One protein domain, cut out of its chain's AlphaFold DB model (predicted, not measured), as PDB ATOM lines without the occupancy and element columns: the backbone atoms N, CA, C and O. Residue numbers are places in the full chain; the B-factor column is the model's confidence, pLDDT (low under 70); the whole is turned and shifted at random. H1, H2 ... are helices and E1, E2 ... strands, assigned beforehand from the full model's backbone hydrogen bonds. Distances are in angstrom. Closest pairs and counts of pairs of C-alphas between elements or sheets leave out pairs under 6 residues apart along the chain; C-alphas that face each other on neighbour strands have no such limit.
ATOM      1  N   GLY A 115      88.776  99.386  89.070       42.94
ATOM      2  CA  GLY A 115      87.398  98.876  89.081       42.94
ATOM      3  C   GLY A 115      86.494  99.265  87.906       42.94
ATOM      4  O   GLY A 115      85.292  99.409  88.106       42.94
ATOM      5  N   SER A 116      87.016  99.404  86.682       46.56
ATOM      6  CA  SER A 116      86.156  99.286  85.492       46.56
ATOM      7  C   SER A 116      85.664  97.837  85.389       46.56
ATOM      8  O   SER A 116      86.483  96.920  85.370       46.56
ATOM      9  N   GLU A 117      84.343  97.620  85.329       47.34
ATOM     10  CA  GLU A 117      83.717  96.290  85.166       47.34
ATOM     11  C   GLU A 117      84.155  95.580  83.874       47.34
ATOM     12  O   GLU A 117      84.110  94.353  83.783       47.34
ATOM     13  N   THR A 118      84.656  96.338  82.898       48.00
ATOM     14  CA  THR A 118      85.409  95.802  81.767       48.00
ATOM     15  C   THR A 118      86.865  95.675  82.199       48.00
ATOM     16  O   THR A 118      87.702  96.518  81.878       48.00
ATOM     17  N   VAL A 119      87.163  94.653  83.000       52.81
ATOM     18  CA  VAL A 119      88.548  94.244  83.250       52.81
ATOM     19  C   VAL A 119      89.151  93.955  81.879       52.81
ATOM     20  O   VAL A 119      88.547  93.211  81.103       52.81
ATOM     21  N   ASN A 120      90.290  94.565  81.549       53.03
ATOM     22  CA  ASN A 120      91.042  94.203  80.351       53.03
ATOM     23  C   ASN A 120      91.274  92.684  80.399       53.03
ATOM     24  O   ASN A 120      92.069  92.198  81.198       53.03
ATOM     25  N   ASN A 121      90.503  91.930  79.612       59.44
ATOM     26  CA  ASN A 121      90.518  90.465  79.625       59.44
ATOM     27  C   ASN A 121      91.644  89.901  78.744       59.44
ATOM     28  O   ASN A 121      91.759  88.693  78.552       59.44
ATOM     29  N   GLU A 122      92.444  90.792  78.167       81.81
ATOM     30  CA  GLU A 122      93.642  90.453  77.429       81.81
ATOM     31  C   GLU A 122      94.731  90.024  78.410       81.81
ATOM     32  O   GLU A 122      95.037  90.728  79.375       81.81
ATOM     33  N   ILE A 123      95.286  88.838  78.169       87.25
ATOM     34  CA  ILE A 123      96.448  88.357  78.902       87.25
ATOM     35  C   ILE A 123      97.678  88.828  78.137       87.25
ATOM     36  O   ILE A 123      97.850  88.465  76.974       87.25
ATOM     37  N   VAL A 124      98.514  89.628  78.790       89.19
ATOM     38  CA  VAL A 124      99.751  90.165  78.210       89.19
ATOM     39  C   VAL A 124     100.962  89.335  78.631       89.19
ATOM     40  O   VAL A 124     100.936  88.665  79.662       89.19
ATOM     41  N   ASP A 125     102.046  89.397  77.863       90.31
ATOM     42  CA  ASP A 125     103.299  88.713  78.216       90.31
ATOM     43  C   ASP A 125     104.025  89.418  79.369       90.31
ATOM     44  O   ASP A 125     104.470  88.780  80.322       90.31
ATOM     45  N   ASP A 126     104.106  90.750  79.310       91.06
ATOM     46  CA  ASP A 126     104.570  91.591  80.411       91.06
ATOM     47  C   ASP A 126     103.919  92.979  80.360       91.06
ATOM     48  O   ASP A 126     103.424  93.416  79.321       91.06
ATOM     49  N   VAL A 127     103.910  93.674  81.495       91.50
ATOM     50  CA  VAL A 127     103.350  95.025  81.620       91.50
ATOM     51  C   VAL A 127     104.490  96.035  81.536       91.50
ATOM     52  O   VAL A 127     105.345  96.074  82.427       91.50
ATOM     53  N   ALA A 128     104.512  96.866  80.492       93.56
ATOM     54  CA  ALA A 128     105.552  97.877  80.328       93.56
ATOM     55  C   ALA A 128     105.491  98.957  81.429       93.56
ATOM     56  O   ALA A 128     104.465  99.207  82.057       93.56
ATOM     57  N   TRP A 129     106.627  99.603  81.699       94.81
ATOM     58  CA  TRP A 129     106.751 100.530  82.830       94.81
ATOM     59  C   TRP A 129     105.938 101.817  82.669       94.81
ATOM     60  O   TRP A 129     105.534 102.416  83.662       94.81
ATOM     61  N   ASN A 130     105.720 102.246  81.429       92.75
ATOM     62  CA  ASN A 130     104.977 103.445  81.060       92.75
ATOM     63  C   ASN A 130     103.512 103.146  80.712       92.75
ATOM     64  O   ASN A 130     102.829 104.011  80.165       92.75
ATOM     65  N   GLU A 131     103.044 101.933  81.011       90.81
ATOM     66  CA  GLU A 131     101.635 101.584  80.896       90.81
ATOM     67  C   GLU A 131     100.776 102.412  81.848       90.81
ATOM     68  O   GLU A 131     101.228 102.867  82.909       90.81
ATOM     69  N   ALA A 132      99.508 102.575  81.470       87.75
ATOM     70  CA  ALA A 132      98.530 103.254  82.301       87.75
ATOM     71  C   ALA A 132      98.426 102.594  83.686       87.75
ATOM     72  O   ALA A 132      98.501 101.379  83.848       87.75
ATOM     73  N   SER A 133      98.234 103.414  84.715       88.69
ATOM     74  CA  SER A 133      97.990 102.904  86.064       88.69
ATOM     75  C   SER A 133      96.715 102.044  86.086       88.69
ATOM     76  O   SER A 133      95.661 102.500  85.634       88.69
ATOM     77  N   GLY A 134      96.787 100.823  86.621       86.44
ATOM     78  CA  GLY A 134      95.679  99.867  86.568       86.44
ATOM     79  C   GLY A 134      96.029  98.451  87.026       86.44
ATOM     80  O   GLY A 134      97.089  98.209  87.605       86.44
ATOM     81  N   ILE A 135      95.110  97.514  86.773       88.31
ATOM     82  CA  ILE A 135      95.270  96.079  87.050       88.31
ATOM     83  C   ILE A 135      95.369  95.334  85.717       88.31
ATOM     84  O   ILE A 135      94.530  95.525  84.839       88.31
ATOM     85  N   TYR A 136      96.370  94.469  85.601       87.88
ATOM     86  CA  TYR A 136      96.703  93.713  84.398       87.88
ATOM     87  C   TYR A 136      96.719  92.211  84.690       87.88
ATOM     88  O   TYR A 136      97.096  91.782  85.785       87.88
ATOM     89  N   ASN A 137      96.341  91.419  83.688       89.38
ATOM     90  CA  ASN A 137      96.469  89.968  83.696       89.38
ATOM     91  C   ASN A 137      97.681  89.588  82.836       89.38
ATOM     92  O   ASN A 137      97.704  89.892  81.645       89.38
ATOM     93  N   LYS A 138      98.701  88.976  83.437       91.06
ATOM     94  CA  LYS A 138      99.990  88.697  82.792       91.06
ATOM     95  C   LYS A 138     100.254  87.199  82.746       91.06
ATOM     96  O   LYS A 138      99.950  86.506  83.713       91.06
ATOM     97  N   TRP A 139     100.872  86.684  81.692       91.88
ATOM     98  CA  TRP A 139     101.454  85.343  81.730       91.88
ATOM     99  C   TRP A 139     102.589  85.286  82.757       91.88
ATOM    100  O   TRP A 139     103.487  86.124  82.761       91.88
ATOM    101  N   PHE A 140     102.544  84.313  83.669       86.44
ATOM    102  CA  PHE A 140     103.581  84.181  84.694       86.44
ATOM    103  C   PHE A 140     104.913  83.699  84.104       86.44
ATOM    104  O   PHE A 140     105.977  84.132  84.551       86.44
ATOM    105  N   ASP A 141     104.847  82.815  83.107       80.25
ATOM    106  CA  ASP A 141     105.994  82.216  82.440       80.25
ATOM    107  C   ASP A 141     105.873  82.284  80.910       80.25
ATOM    108  O   ASP A 141     104.794  82.463  80.346       80.25
ATOM    109  N   THR A 142     107.000  82.090  80.221       71.81
ATOM    110  CA  THR A 142     107.072  82.005  78.749       71.81
ATOM    111  C   THR A 142     106.315  80.789  78.188       71.81
ATOM    112  O   THR A 142     106.153  80.657  76.980       71.81
ATOM    113  N   GLY A 143     105.881  79.865  79.053       70.06
ATOM    114  CA  GLY A 143     105.100  78.689  78.680       70.06
ATOM    115  C   GLY A 143     103.595  78.950  78.593       70.06
ATOM    116  O   GLY A 143     102.874  78.073  78.122       70.06
ATOM    117  N   HIS A 144     103.125  80.125  79.032       80.38
ATOM    118  CA  HIS A 144     101.712  80.508  79.090       80.38
ATOM    119  C   HIS A 144     100.839  79.490  79.851       80.38
ATOM    120  O   HIS A 144      99.678  79.255  79.514       80.38
ATOM    121  N   GLY A 145     101.402  78.845  80.881       80.25
ATOM    122  CA  GLY A 145     100.701  77.810  81.653       80.25
ATOM    123  C   GLY A 145      99.837  78.366  82.788       80.25
ATOM    124  O   GLY A 145      98.889  77.718  83.232       80.25
ATOM    125  N   SER A 146     100.162  79.566  83.271       87.69
ATOM    126  CA  SER A 146      99.449  80.243  84.357       87.69
ATOM    127  C   SER A 146      99.551  81.758  84.225       87.69
ATOM    128  O   SER A 146     100.489  82.269  83.608       87.69
ATOM    129  N   THR A 147      98.592  82.474  84.813       90.06
ATOM    130  CA  THR A 147      98.616  83.934  84.859       90.06
ATOM    131  C   THR A 147      98.875  84.463  86.264       90.06
ATOM    132  O   THR A 147      98.642  83.786  87.272       90.06
ATOM    133  N   SER A 148      99.371  85.692  86.320       91.88
ATOM    134  CA  SER A 148      99.559  86.489  87.520       91.88
ATOM    135  C   SER A 148      98.826  87.822  87.390       91.88
ATOM    136  O   SER A 148      98.581  88.330  86.291       91.88
ATOM    137  N   LEU A 149      98.453  88.392  88.534       92.19
ATOM    138  CA  LEU A 149      97.856  89.721  88.598       92.19
ATOM    139  C   LEU A 149      98.966  90.742  88.814       92.19
ATOM    140  O   LEU A 149      99.727  90.615  89.770       92.19
ATOM    141  N   VAL A 150      99.022  91.776  87.977       92.81
ATOM    142  CA  VAL A 150      99.954  92.898  88.140       92.81
ATOM    143  C   VAL A 150      99.179  94.177  88.419       92.81
ATOM    144  O   VAL A 150      98.292  94.559  87.661       92.81
ATOM    145  N   ILE A 151      99.537  94.859  89.500       93.25
ATOM    146  CA  ILE A 151      99.117  96.229  89.780       93.25
ATOM    147  C   ILE A 151     100.209  97.157  89.263       93.25
ATOM    148  O   ILE A 151     101.356  97.058  89.696       93.25
ATOM    149  N   GLN A 152      99.840  98.056  88.357       91.88
ATOM    150  CA  GLN A 152     100.711  99.052  87.744       91.88
ATOM    151  C   GLN A 152     100.382 100.433  88.305       91.88
ATOM    152  O   GLN A 152      99.241 100.893  88.238       91.88
ATOM    153  N   PHE A 153     101.406 101.115  88.806       92.50
ATOM    154  CA  PHE A 153     101.381 102.536  89.113       92.50
ATOM    155  C   PHE A 153     102.320 103.255  88.157       92.50
ATOM    156  O   PHE A 153     103.484 102.893  88.041       92.50
ATOM    157  N   PHE A 154     101.826 104.311  87.535       91.88
ATOM    158  CA  PHE A 154     102.540 105.211  86.647       91.88
ATOM    159  C   PHE A 154     102.104 106.645  86.934       91.88
ATOM    160  O   PHE A 154     100.906 106.943  86.901       91.88
ATOM    161  N   GLN A 155     103.068 107.522  87.224       87.06
ATOM    162  CA  GLN A 155     102.809 108.931  87.535       87.06
ATOM    163  C   GLN A 155     103.235 109.897  86.423       87.06
ATOM    164  O   GLN A 155     102.470 110.785  86.060       87.06
ATOM    165  N   SER A 156     104.460 109.776  85.910       87.00
ATOM    166  CA  SER A 156     105.034 110.676  84.903       87.00
ATOM    167  C   SER A 156     106.437 110.209  84.536       87.00
ATOM    168  O   SER A 156     107.197 109.828  85.422       87.00
ATOM    169  N   VAL A 157     106.821 110.362  83.268       88.31
ATOM    170  CA  VAL A 157     108.190 110.120  82.773       88.31
ATOM    171  C   VAL A 157     109.229 111.105  83.324       88.31
ATOM    172  O   VAL A 157     110.421 110.859  83.236       88.31
ATOM    173  N   THR A 158     108.803 112.236  83.891       90.19
ATOM    174  CA  THR A 158     109.719 113.246  84.451       90.19
ATOM    175  C   THR A 158     110.126 112.972  85.900       90.19
ATOM    176  O   THR A 158     110.925 113.720  86.460       90.19
ATOM    177  N   SER A 159     109.557 111.941  86.526       91.44
ATOM    178  CA  SER A 159     109.874 111.544  87.898       91.44
ATOM    179  C   SER A 159     111.065 110.595  87.923       91.44
ATOM    180  O   SER A 159     111.200 109.760  87.035       91.44
ATOM    181  N   SER A 160     111.877 110.646  88.981       94.38
ATOM    182  CA  SER A 160     112.959 109.674  89.166       94.38
ATOM    183  C   SER A 160     112.476 108.263  89.467       94.38
ATOM    184  O   SER A 160     113.190 107.302  89.196       94.38
ATOM    185  N   THR A 161     111.251 108.120  89.970       95.94
ATOM    186  CA  THR A 161     110.565 106.830  90.095       95.94
ATOM    187  C   THR A 161     109.211 106.967  89.406       95.94
ATOM    188  O   THR A 161     108.197 107.228  90.065       95.94
ATOM    189  N   PRO A 162     109.178 106.891  88.063       95.06
ATOM    190  CA  PRO A 162     107.978 107.164  87.280       95.06
ATOM    191  C   PRO A 162     106.894 106.102  87.467       95.06
ATOM    192  O   PRO A 162     105.717 106.409  87.281       95.06
ATOM    193  N   ALA A 163     107.284 104.871  87.819       95.81
ATOM    194  CA  ALA A 163     106.397 103.725  87.881       95.81
ATOM    195  C   ALA A 163     106.817 102.712  88.945       95.81
ATOM    196  O   ALA A 163     108.008 102.547  89.230       95.81
ATOM    197  N   ALA A 164     105.836 101.993  89.478       96.00
ATOM    198  CA  ALA A 164     106.021 100.870  90.383       96.00
ATOM    199  C   ALA A 164     104.997  99.779  90.070       96.00
ATOM    200  O   ALA A 164     103.832 100.071  89.808       96.00
ATOM    201  N   GLN A 165     105.435  98.527  90.131       96.25
ATOM    202  CA  GLN A 165     104.592  97.362  89.916       96.25
ATOM    203  C   GLN A 165     104.638  96.422  91.107       96.25
ATOM    204  O   GLN A 165     105.693  96.236  91.716       96.25
ATOM    205  N   ILE A 166     103.496  95.799  91.387       96.44
ATOM    206  CA  ILE A 166     103.375  94.686  92.328       96.44
ATOM    207  C   ILE A 166     102.657  93.545  91.618       96.44
ATOM    208  O   ILE A 166     101.586  93.743  91.050       96.44
ATOM    209  N   GLU A 167     103.235  92.356  91.665       94.69
ATOM    210  CA  GLU A 167     102.698  91.148  91.058       94.69
ATOM    211  C   GLU A 167     102.314  90.124  92.120       94.69
ATOM    212  O   GLU A 167     103.077  89.857  93.050       94.69
ATOM    213  N   PHE A 168     101.154  89.506  91.931       93.38
ATOM    214  CA  PHE A 168     100.607  88.479  92.799       93.38
ATOM    215  C   PHE A 168     100.464  87.162  92.046       93.38
ATOM    216  O   PHE A 168      99.852  87.098  90.974       93.38
ATOM    217  N   LEU A 169     100.999  86.100  92.644       91.19
ATOM    218  CA  LEU A 169     100.867  84.736  92.148       91.19
ATOM    219  C   LEU A 169      99.629  84.065  92.738       91.19
ATOM    220  O   LEU A 169      99.255  84.301  93.893       91.19
ATOM    221  N   TYR A 170      98.996  83.203  91.942       88.38
ATOM    222  CA  TYR A 170      97.812  82.463  92.367       88.38
ATOM    223  C   TYR A 170      98.091  81.638  93.635       88.38
ATOM    224  O   TYR A 170      99.204  81.174  93.876       88.38
ATOM    225  N   GLY A 171      97.065  81.464  94.472       88.06
ATOM    226  CA  GLY A 171      97.157  80.616  95.666       88.06
ATOM    227  C   GLY A 171      98.146  81.100  96.733       88.06
ATOM    228  O   GLY A 171      98.643  80.278  97.495       88.06
ATOM    229  N   ASN A 172      98.432  82.406  96.798       85.94
ATOM    230  CA  ASN A 172      99.469  82.980  97.665       85.94
ATOM    231  C   ASN A 172     100.874  82.426  97.362       85.94
ATOM    232  O   ASN A 172     101.698  82.303  98.266       85.94
ATOM    233  N   GLY A 173     101.149  82.092  96.096       85.00
ATOM    234  CA  GLY A 173     102.428  81.521  95.664       85.00
ATOM    235  C   GLY A 173     103.626  82.470  95.757       85.00
ATOM    236  O   GLY A 173     104.752  82.031  95.563       85.00
ATOM    237  N   GLY A 174     103.394  83.752  96.045       87.81
ATOM    238  CA  GLY A 174     104.428  84.775  96.176       87.81
ATOM    239  C   GLY A 174     103.917  86.155  95.771       87.81
ATOM    240  O   GLY A 174     102.884  86.283  95.103       87.81
ATOM    241  N   VAL A 175     104.646  87.188  96.193       92.81
ATOM    242  CA  VAL A 175     104.421  88.577  95.775       92.81
ATOM    243  C   VAL A 175     105.748  89.147  95.308       92.81
ATOM    244  O   VAL A 175     106.750  89.045  96.018       92.81
ATOM    245  N   ARG A 176     105.760  89.763  94.129       94.00
ATOM    246  CA  ARG A 176     106.951  90.393  93.553       94.00
ATOM    247  C   ARG A 176     106.709  91.874  93.312       94.00
ATOM    248  O   ARG A 176     105.568  92.304  93.184       94.00
ATOM    249  N   TYR A 177     107.768  92.665  93.251       96.12
ATOM    250  CA  TYR A 177     107.699  94.079  92.909       96.12
ATOM    251  C   TYR A 177     108.881  94.502  92.047       96.12
ATOM    252  O   TYR A 177     109.941  93.877  92.056       96.12
ATOM    253  N   ARG A 178     108.698  95.596  91.317       96.69
ATOM    254  CA  ARG A 178     109.772  96.316  90.627       96.69
ATOM    255  C   ARG A 178     109.376  97.775  90.448       96.69
ATOM    256  O   ARG A 178     108.200  98.125  90.528       96.69
ATOM    257  N   SER A 179     110.352  98.634  90.202       96.56
ATOM    258  CA  SER A 179     110.126 100.053  89.929       96.56
ATOM    259  C   SER A 179     110.975 100.506  88.759       96.56
ATOM    260  O   SER A 179     112.062  99.977  88.526       96.56
ATOM    261  N   ALA A 180     110.476 101.493  88.030       96.94
ATOM    262  CA  ALA A 180     111.232 102.129  86.967       96.94
ATOM    263  C   ALA A 180     112.047 103.310  87.497       96.94
ATOM    264  O   ALA A 180     111.765 103.835  88.579       96.94
ATOM    265  N   ARG A 181     113.036 103.734  86.709       95.38
ATOM    266  CA  ARG A 181     113.874 104.900  86.974       95.38
ATOM    267  C   ARG A 181     113.798 105.905  85.828       95.38
ATOM    268  O   ARG A 181     113.979 105.535  84.666       95.38
ATOM    269  N   ASP A 182     113.622 107.175  86.190       93.31
ATOM    270  CA  ASP A 182     113.619 108.324  85.272       93.31
ATOM    271  C   ASP A 182     112.788 108.020  84.000       93.31
ATOM    272  O   ASP A 182     111.689 107.486  84.091       93.31
ATOM    273  N   SER A 183     113.317 108.275  82.801       92.44
ATOM    274  CA  SER A 183     112.679 107.879  81.530       92.44
ATOM    275  C   SER A 183     113.223 106.567  80.946       92.44
ATOM    276  O   SER A 183     112.943 106.260  79.787       92.44
ATOM    277  N   TYR A 184     114.045 105.821  81.694       93.06
ATOM    278  CA  TYR A 184     114.737 104.624  81.193       93.06
ATOM    279  C   TYR A 184     113.910 103.343  81.343       93.06
ATOM    280  O   TYR A 184     114.102 102.403  80.574       93.06
ATOM    281  N   GLY A 185     112.979 103.306  82.299       94.12
ATOM    282  CA  GLY A 185     112.161 102.130  82.592       94.12
ATOM    283  C   GLY A 185     112.721 101.270  83.721       94.12
ATOM    284  O   GLY A 185     113.353 101.789  84.640       94.12
ATOM    285  N   PHE A 186     112.427  99.967  83.705       96.25
ATOM    286  CA  PHE A 186     112.881  99.035  84.741       96.25
ATOM    287  C   PHE A 186     114.391  98.788  84.633       96.25
ATOM    288  O   PHE A 186     114.865  98.273  83.626       96.25
ATOM    289  N   GLU A 187     115.146  99.133  85.678       94.00
ATOM    290  CA  GLU A 187     116.586  98.826  85.751       94.00
ATOM    291  C   GLU A 187     116.863  97.430  86.308       94.00
ATOM    292  O   GLU A 187     117.899  96.833  86.023       94.00
ATOM    293  N   ASN A 188     115.936  96.926  87.119       93.81
ATOM    294  CA  ASN A 188     116.016  95.619  87.740       93.81
ATOM    295  C   ASN A 188     114.802  94.797  87.332       93.81
ATOM    296  O   ASN A 188     113.703  95.332  87.145       93.81
ATOM    297  N   ASP A 189     115.014  93.491  87.239       93.19
ATOM    298  CA  ASP A 189     113.923  92.536  87.122       93.19
ATOM    299  C   ASP A 189     113.129  92.457  88.444       93.19
ATOM    300  O   ASP A 189     113.437  93.127  89.438       93.19
ATOM    301  N   TRP A 190     112.081  91.643  88.459       93.69
ATOM    302  CA  TRP A 190     111.236  91.412  89.620       93.69
ATOM    303  C   TRP A 190     112.037  91.010  90.864       93.69
ATOM    304  O   TRP A 190     112.806  90.051  90.861       93.69
ATOM    305  N   SER A 191     111.790  91.722  91.961       94.69
ATOM    306  CA  SER A 191     112.260  91.378  93.304       94.69
ATOM    307  C   SER A 191     111.126  90.746  94.108       94.69
ATOM    308  O   SER A 191     109.979  91.172  93.997       94.69
ATOM    309  N   GLU A 192     111.415  89.734  94.922       91.12
ATOM    310  CA  GLU A 192     110.394  88.982  95.661       91.12
ATOM    311  C   GLU A 192     110.284  89.431  97.126       91.12
ATOM    312  O   GLU A 192     111.287  89.651  97.808       91.12
ATOM    313  N   PHE A 193     109.055  89.537  97.633       88.00
ATOM    314  CA  PHE A 193     108.807  89.654  99.066       88.00
ATOM    315  C   PHE A 193     108.923  88.278  99.716       88.00
ATOM    316  O   PHE A 193     108.113  87.388  99.461       88.00
ATOM    317  N   ALA A 194     109.884  88.113 100.621       80.69
ATOM    318  CA  ALA A 194     109.993  86.889 101.399       80.69
ATOM    319  C   ALA A 194     108.840  86.786 102.412       80.69
ATOM    320  O   ALA A 194     108.654  87.669 103.258       80.69
ATOM    321  N   MET A 195     108.079  85.689 102.371       78.75
ATOM    322  CA  MET A 195     107.056  85.443 103.383       78.75
ATOM    323  C   MET A 195     107.702  85.028 104.706       78.75
ATOM    324  O   MET A 195     108.595  84.179 104.749       78.75
ATOM    325  N   VAL A 196     107.195  85.561 105.820       79.00
ATOM    326  CA  VAL A 196     107.687  85.220 107.168       79.00
ATOM    327  C   VAL A 196     107.647  83.707 107.417       79.00
ATOM    328  O   VAL A 196     108.579  83.156 107.990       79.00
ATOM    329  N   SER A 197     106.622  83.002 106.931       77.19
ATOM    330  CA  SER A 197     106.511  81.540 107.046       77.19
ATOM    331  C   SER A 197     107.644  80.779 106.344       77.19
ATOM    332  O   SER A 197     108.109  79.761 106.867       77.19
ATOM    333  N   GLN A 198     108.110  81.267 105.192       78.56
ATOM    334  CA  GLN A 198     109.238  80.692 104.454       78.56
ATOM    335  C   GLN A 198     110.544  80.936 105.213       78.56
ATOM    336  O   GLN A 198     111.311  79.999 105.428       78.56
ATOM    337  N   ILE A 199     110.749  82.161 105.708       83.25
ATOM    338  CA  ILE A 199     111.917  82.522 106.523       83.25
ATOM    339  C   ILE A 199     111.983  81.659 107.791       83.25
ATOM    340  O   ILE A 199     113.030  81.100 108.104       83.25
ATOM    341  N   GLU A 200     110.875  81.513 108.520       85.56
ATOM    342  CA  GLU A 200     110.829  80.720 109.755       85.56
ATOM    343  C   GLU A 200     111.010  79.217 109.504       85.56
ATOM    344  O   GLU A 200     111.538  78.493 110.350       85.56
ATOM    345  N   SER A 201     110.607  78.720 108.336       83.69
ATOM    346  CA  SER A 201     110.865  77.328 107.949       83.69
ATOM    347  C   SER A 201     112.340  77.110 107.607       83.69
ATOM    348  O   SER A 201     112.946  76.197 108.163       83.69
ATOM    349  N   ALA A 202     112.945  78.004 106.818       85.88
ATOM    350  CA  ALA A 202     114.375  77.960 106.508       85.88
ATOM    351  C   ALA A 202     115.242  78.093 107.771       85.88
ATOM    352  O   ALA A 202     116.192  77.336 107.959       85.88
ATOM    353  N   LYS A 203     114.886  78.998 108.695       89.56
ATOM    354  CA  LYS A 203     115.551  79.100 110.002       89.56
ATOM    355  C   LYS A 203     115.488  77.784 110.767       89.56
ATOM    356  O   LYS A 203     116.510  77.353 111.282       89.56
ATOM    357  N   ARG A 204     114.315  77.147 110.856       87.62
ATOM    358  CA  ARG A 204     114.158  75.867 111.571       87.62
ATOM    359  C   ARG A 204     115.030  74.767 110.982       87.62
ATOM    360  O   ARG A 204     115.644  74.028 111.743       87.62
ATOM    361  N   GLU A 205     115.110  74.688 109.661       89.38
ATOM    362  CA  GLU A 205     115.975  73.731 108.974       89.38
ATOM    363  C   GLU A 205     117.457  74.004 109.266       89.38
ATOM    364  O   GLU A 205     118.172  73.106 109.705       89.38
ATOM    365  N   ILE A 206     117.895  75.264 109.160       88.25
ATOM    366  CA  ILE A 206     119.265  75.672 109.502       88.25
ATOM    367  C   ILE A 206     119.585  75.361 110.969       88.25
ATOM    368  O   ILE A 206     120.648  74.821 111.259       88.25
ATOM    369  N   TYR A 207     118.681  75.666 111.905       86.69
ATOM    370  CA  TYR A 207     118.877  75.347 113.320       86.69
ATOM    371  C   TYR A 207     118.986  73.842 113.559       86.69
ATOM    372  O   TYR A 207     119.846  73.423 114.329       86.69
ATOM    373  N   ALA A 208     118.165  73.031 112.889       84.94
ATOM    374  CA  ALA A 208     118.247  71.580 112.991       84.94
ATOM    375  C   ALA A 208     119.595  71.048 112.476       84.94
ATOM    376  O   ALA A 208     120.191  70.184 113.114       84.94
ATOM    377  N   GLU A 209     120.106  71.586 111.366       85.81
ATOM    378  CA  GLU A 209     121.429  71.223 110.841       85.81
ATOM    379  C   GLU A 209     122.572  71.693 111.754       85.81
ATOM    380  O   GLU A 209     123.488  70.925 112.049       85.81
ATOM    381  N   LEU A 210     122.505  72.917 112.285       81.19
ATOM    382  CA  LEU A 210     123.483  73.412 113.259       81.19
ATOM    383  C   LEU A 210     123.490  72.572 114.539       81.19
ATOM    384  O   LEU A 210     124.558  72.323 115.090       81.19
ATOM    385  N   GLN A 211     122.327  72.107 114.999       77.56
ATOM    386  CA  GLN A 211     122.225  71.241 116.172       77.56
ATOM    387  C   GLN A 211     122.965  69.916 115.950       77.56
ATOM    388  O   GLN A 211     123.764  69.532 116.800       77.56
ATOM    389  N   LYS A 212     122.793  69.279 114.782       79.75
ATOM    390  CA  LYS A 212     123.530  68.056 114.404       79.75
ATOM    391  C   LYS A 212     125.044  68.273 114.374       79.75
ATOM    392  O   LYS A 212     125.805  67.389 114.749       79.75
ATOM    393  N   LEU A 213     125.497  69.448 113.934       78.12
ATOM    394  CA  LEU A 213     126.921  69.806 113.926       78.12
ATOM    395  C   LEU A 213     127.473  70.097 115.330       78.12
ATOM    396  O   LEU A 213     128.679  69.991 115.546       78.12
ATOM    397  N   ASN A 214     126.606  70.449 116.283       66.94
ATOM    398  CA  ASN A 214     126.974  70.823 117.647       66.94
ATOM    399  C   ASN A 214     126.826  69.676 118.667       66.94
ATOM    400  O   ASN A 214     127.130  69.886 119.841       66.94
TER     401      ASN A 214
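What this domain is: This is residues 115 to 214 of the 226 residues of an uncharacterized protein of Salmonella enterica subsp. arizonae serovar 48:z4,z24:- (UniProt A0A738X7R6). The domain is one strongly twisted sheet of five strands with a long helix, H1, that sticks out from the body as a bare arm. The strands E1 to E5 stand side by side in the order in which they come along the chain, and residues 115 to 133, with no named element, come before E1 and are tied to it by a short pairing of residues 123 to 124. The printed part has 100 residues with five named strands followed by one named helix; the sheet's order is E1, E2, E3, E4, E5, all antiparallel. The class is mixed, helices and strands, with 48 residues in named elements, under half of the printed part. The whole is loose, with a radius of gyration of the C-alphas of 17.8 A, and elongated, spanning 56 by 32 by 26 A, and the arm H1 makes much of the length.

How they stand to each other: The sheet is a meander, each strand the antiparallel neighbour of the one before, and its C-alphas lie up to 7.1 A off the best plane through all of them. Residues 123 to 124 pair, parallel, with residues 137 to 138 of the edge strand E1, residues 134 to 139. E1 and E2, residues 147 to 154, form a hairpin with 144 degrees between their directions; the C-alphas of Trp 139 and Thr 147 face each other at 4.5 A, and N 136 and O 150 are within hydrogen-bond range at 2.8 A. E2 and E3, residues 163 to 168, form a hairpin at 159 degrees; C-alphas 154 and 163 face each other at 4.3 A, and N 151 and O 166 are 2.8 A apart. E3 and E4, residues 175 to 181, form a hairpin at 167 degrees; C-alphas 164 and 179 face each other at 4.2 A, and N 167 and O 176 are 2.8 A apart. Residues 180 to 181 of E4 also pair, antiparallel, with residues 185 to 186. E4 and the other edge strand, E5, residues 191 to 193, form a hairpin at 140 degrees; C-alphas 176 and 192 face each other at 4.3 A, and N 177 and O 191 are 2.8 A apart. From edge to edge the strands' lines turn by 104 degrees and the way across the sheet turns by 41 degrees. H1, residues 196 to 213, is not on the sheet, with 0 pairs of C-alphas within 10 A, and it is apart from E1, E2, E3 and E4. In H1 every O i to N i+4 pair is within hydrogen-bond range.

Where its parts are: E1, Gly 134 to Trp 139, begins with its C-alpha at (95.679, 99.867, 86.568) and is 16.4 A from first to last C-alpha. E2, Thr 147 to Phe 154, is the longest strand by residues and measures 21.7 A. E3, Ala 163 to Phe 168, measures 17.0 A, and E4, Val 175 to Arg 181, measures 20.8 A. E5, Ser 191 to Phe 193, measures 6.9 A and ends with C-alpha 193 at (108.807, 89.654, 99.066). H1, Val 196 to Leu 213, measures 25.6 A and ends with C-alpha 213 at (126.921, 69.806, 113.926).

The domain as a whole: The two C-alphas farthest apart are those of Thr 118 and Asn 214, at 60.3 A. Residues 196 to 214 stand free; the body without them has 81 residues, spans 36 by 32 by 22 A and has a radius of gyration of 12.8 A. The printed part has no cut. The link from E5 to H1 is tight, the other four are short, and no link is long. The mean pLDDT of the printed part is 86.0, and residues 115 to 121 and residue 214 are under 70.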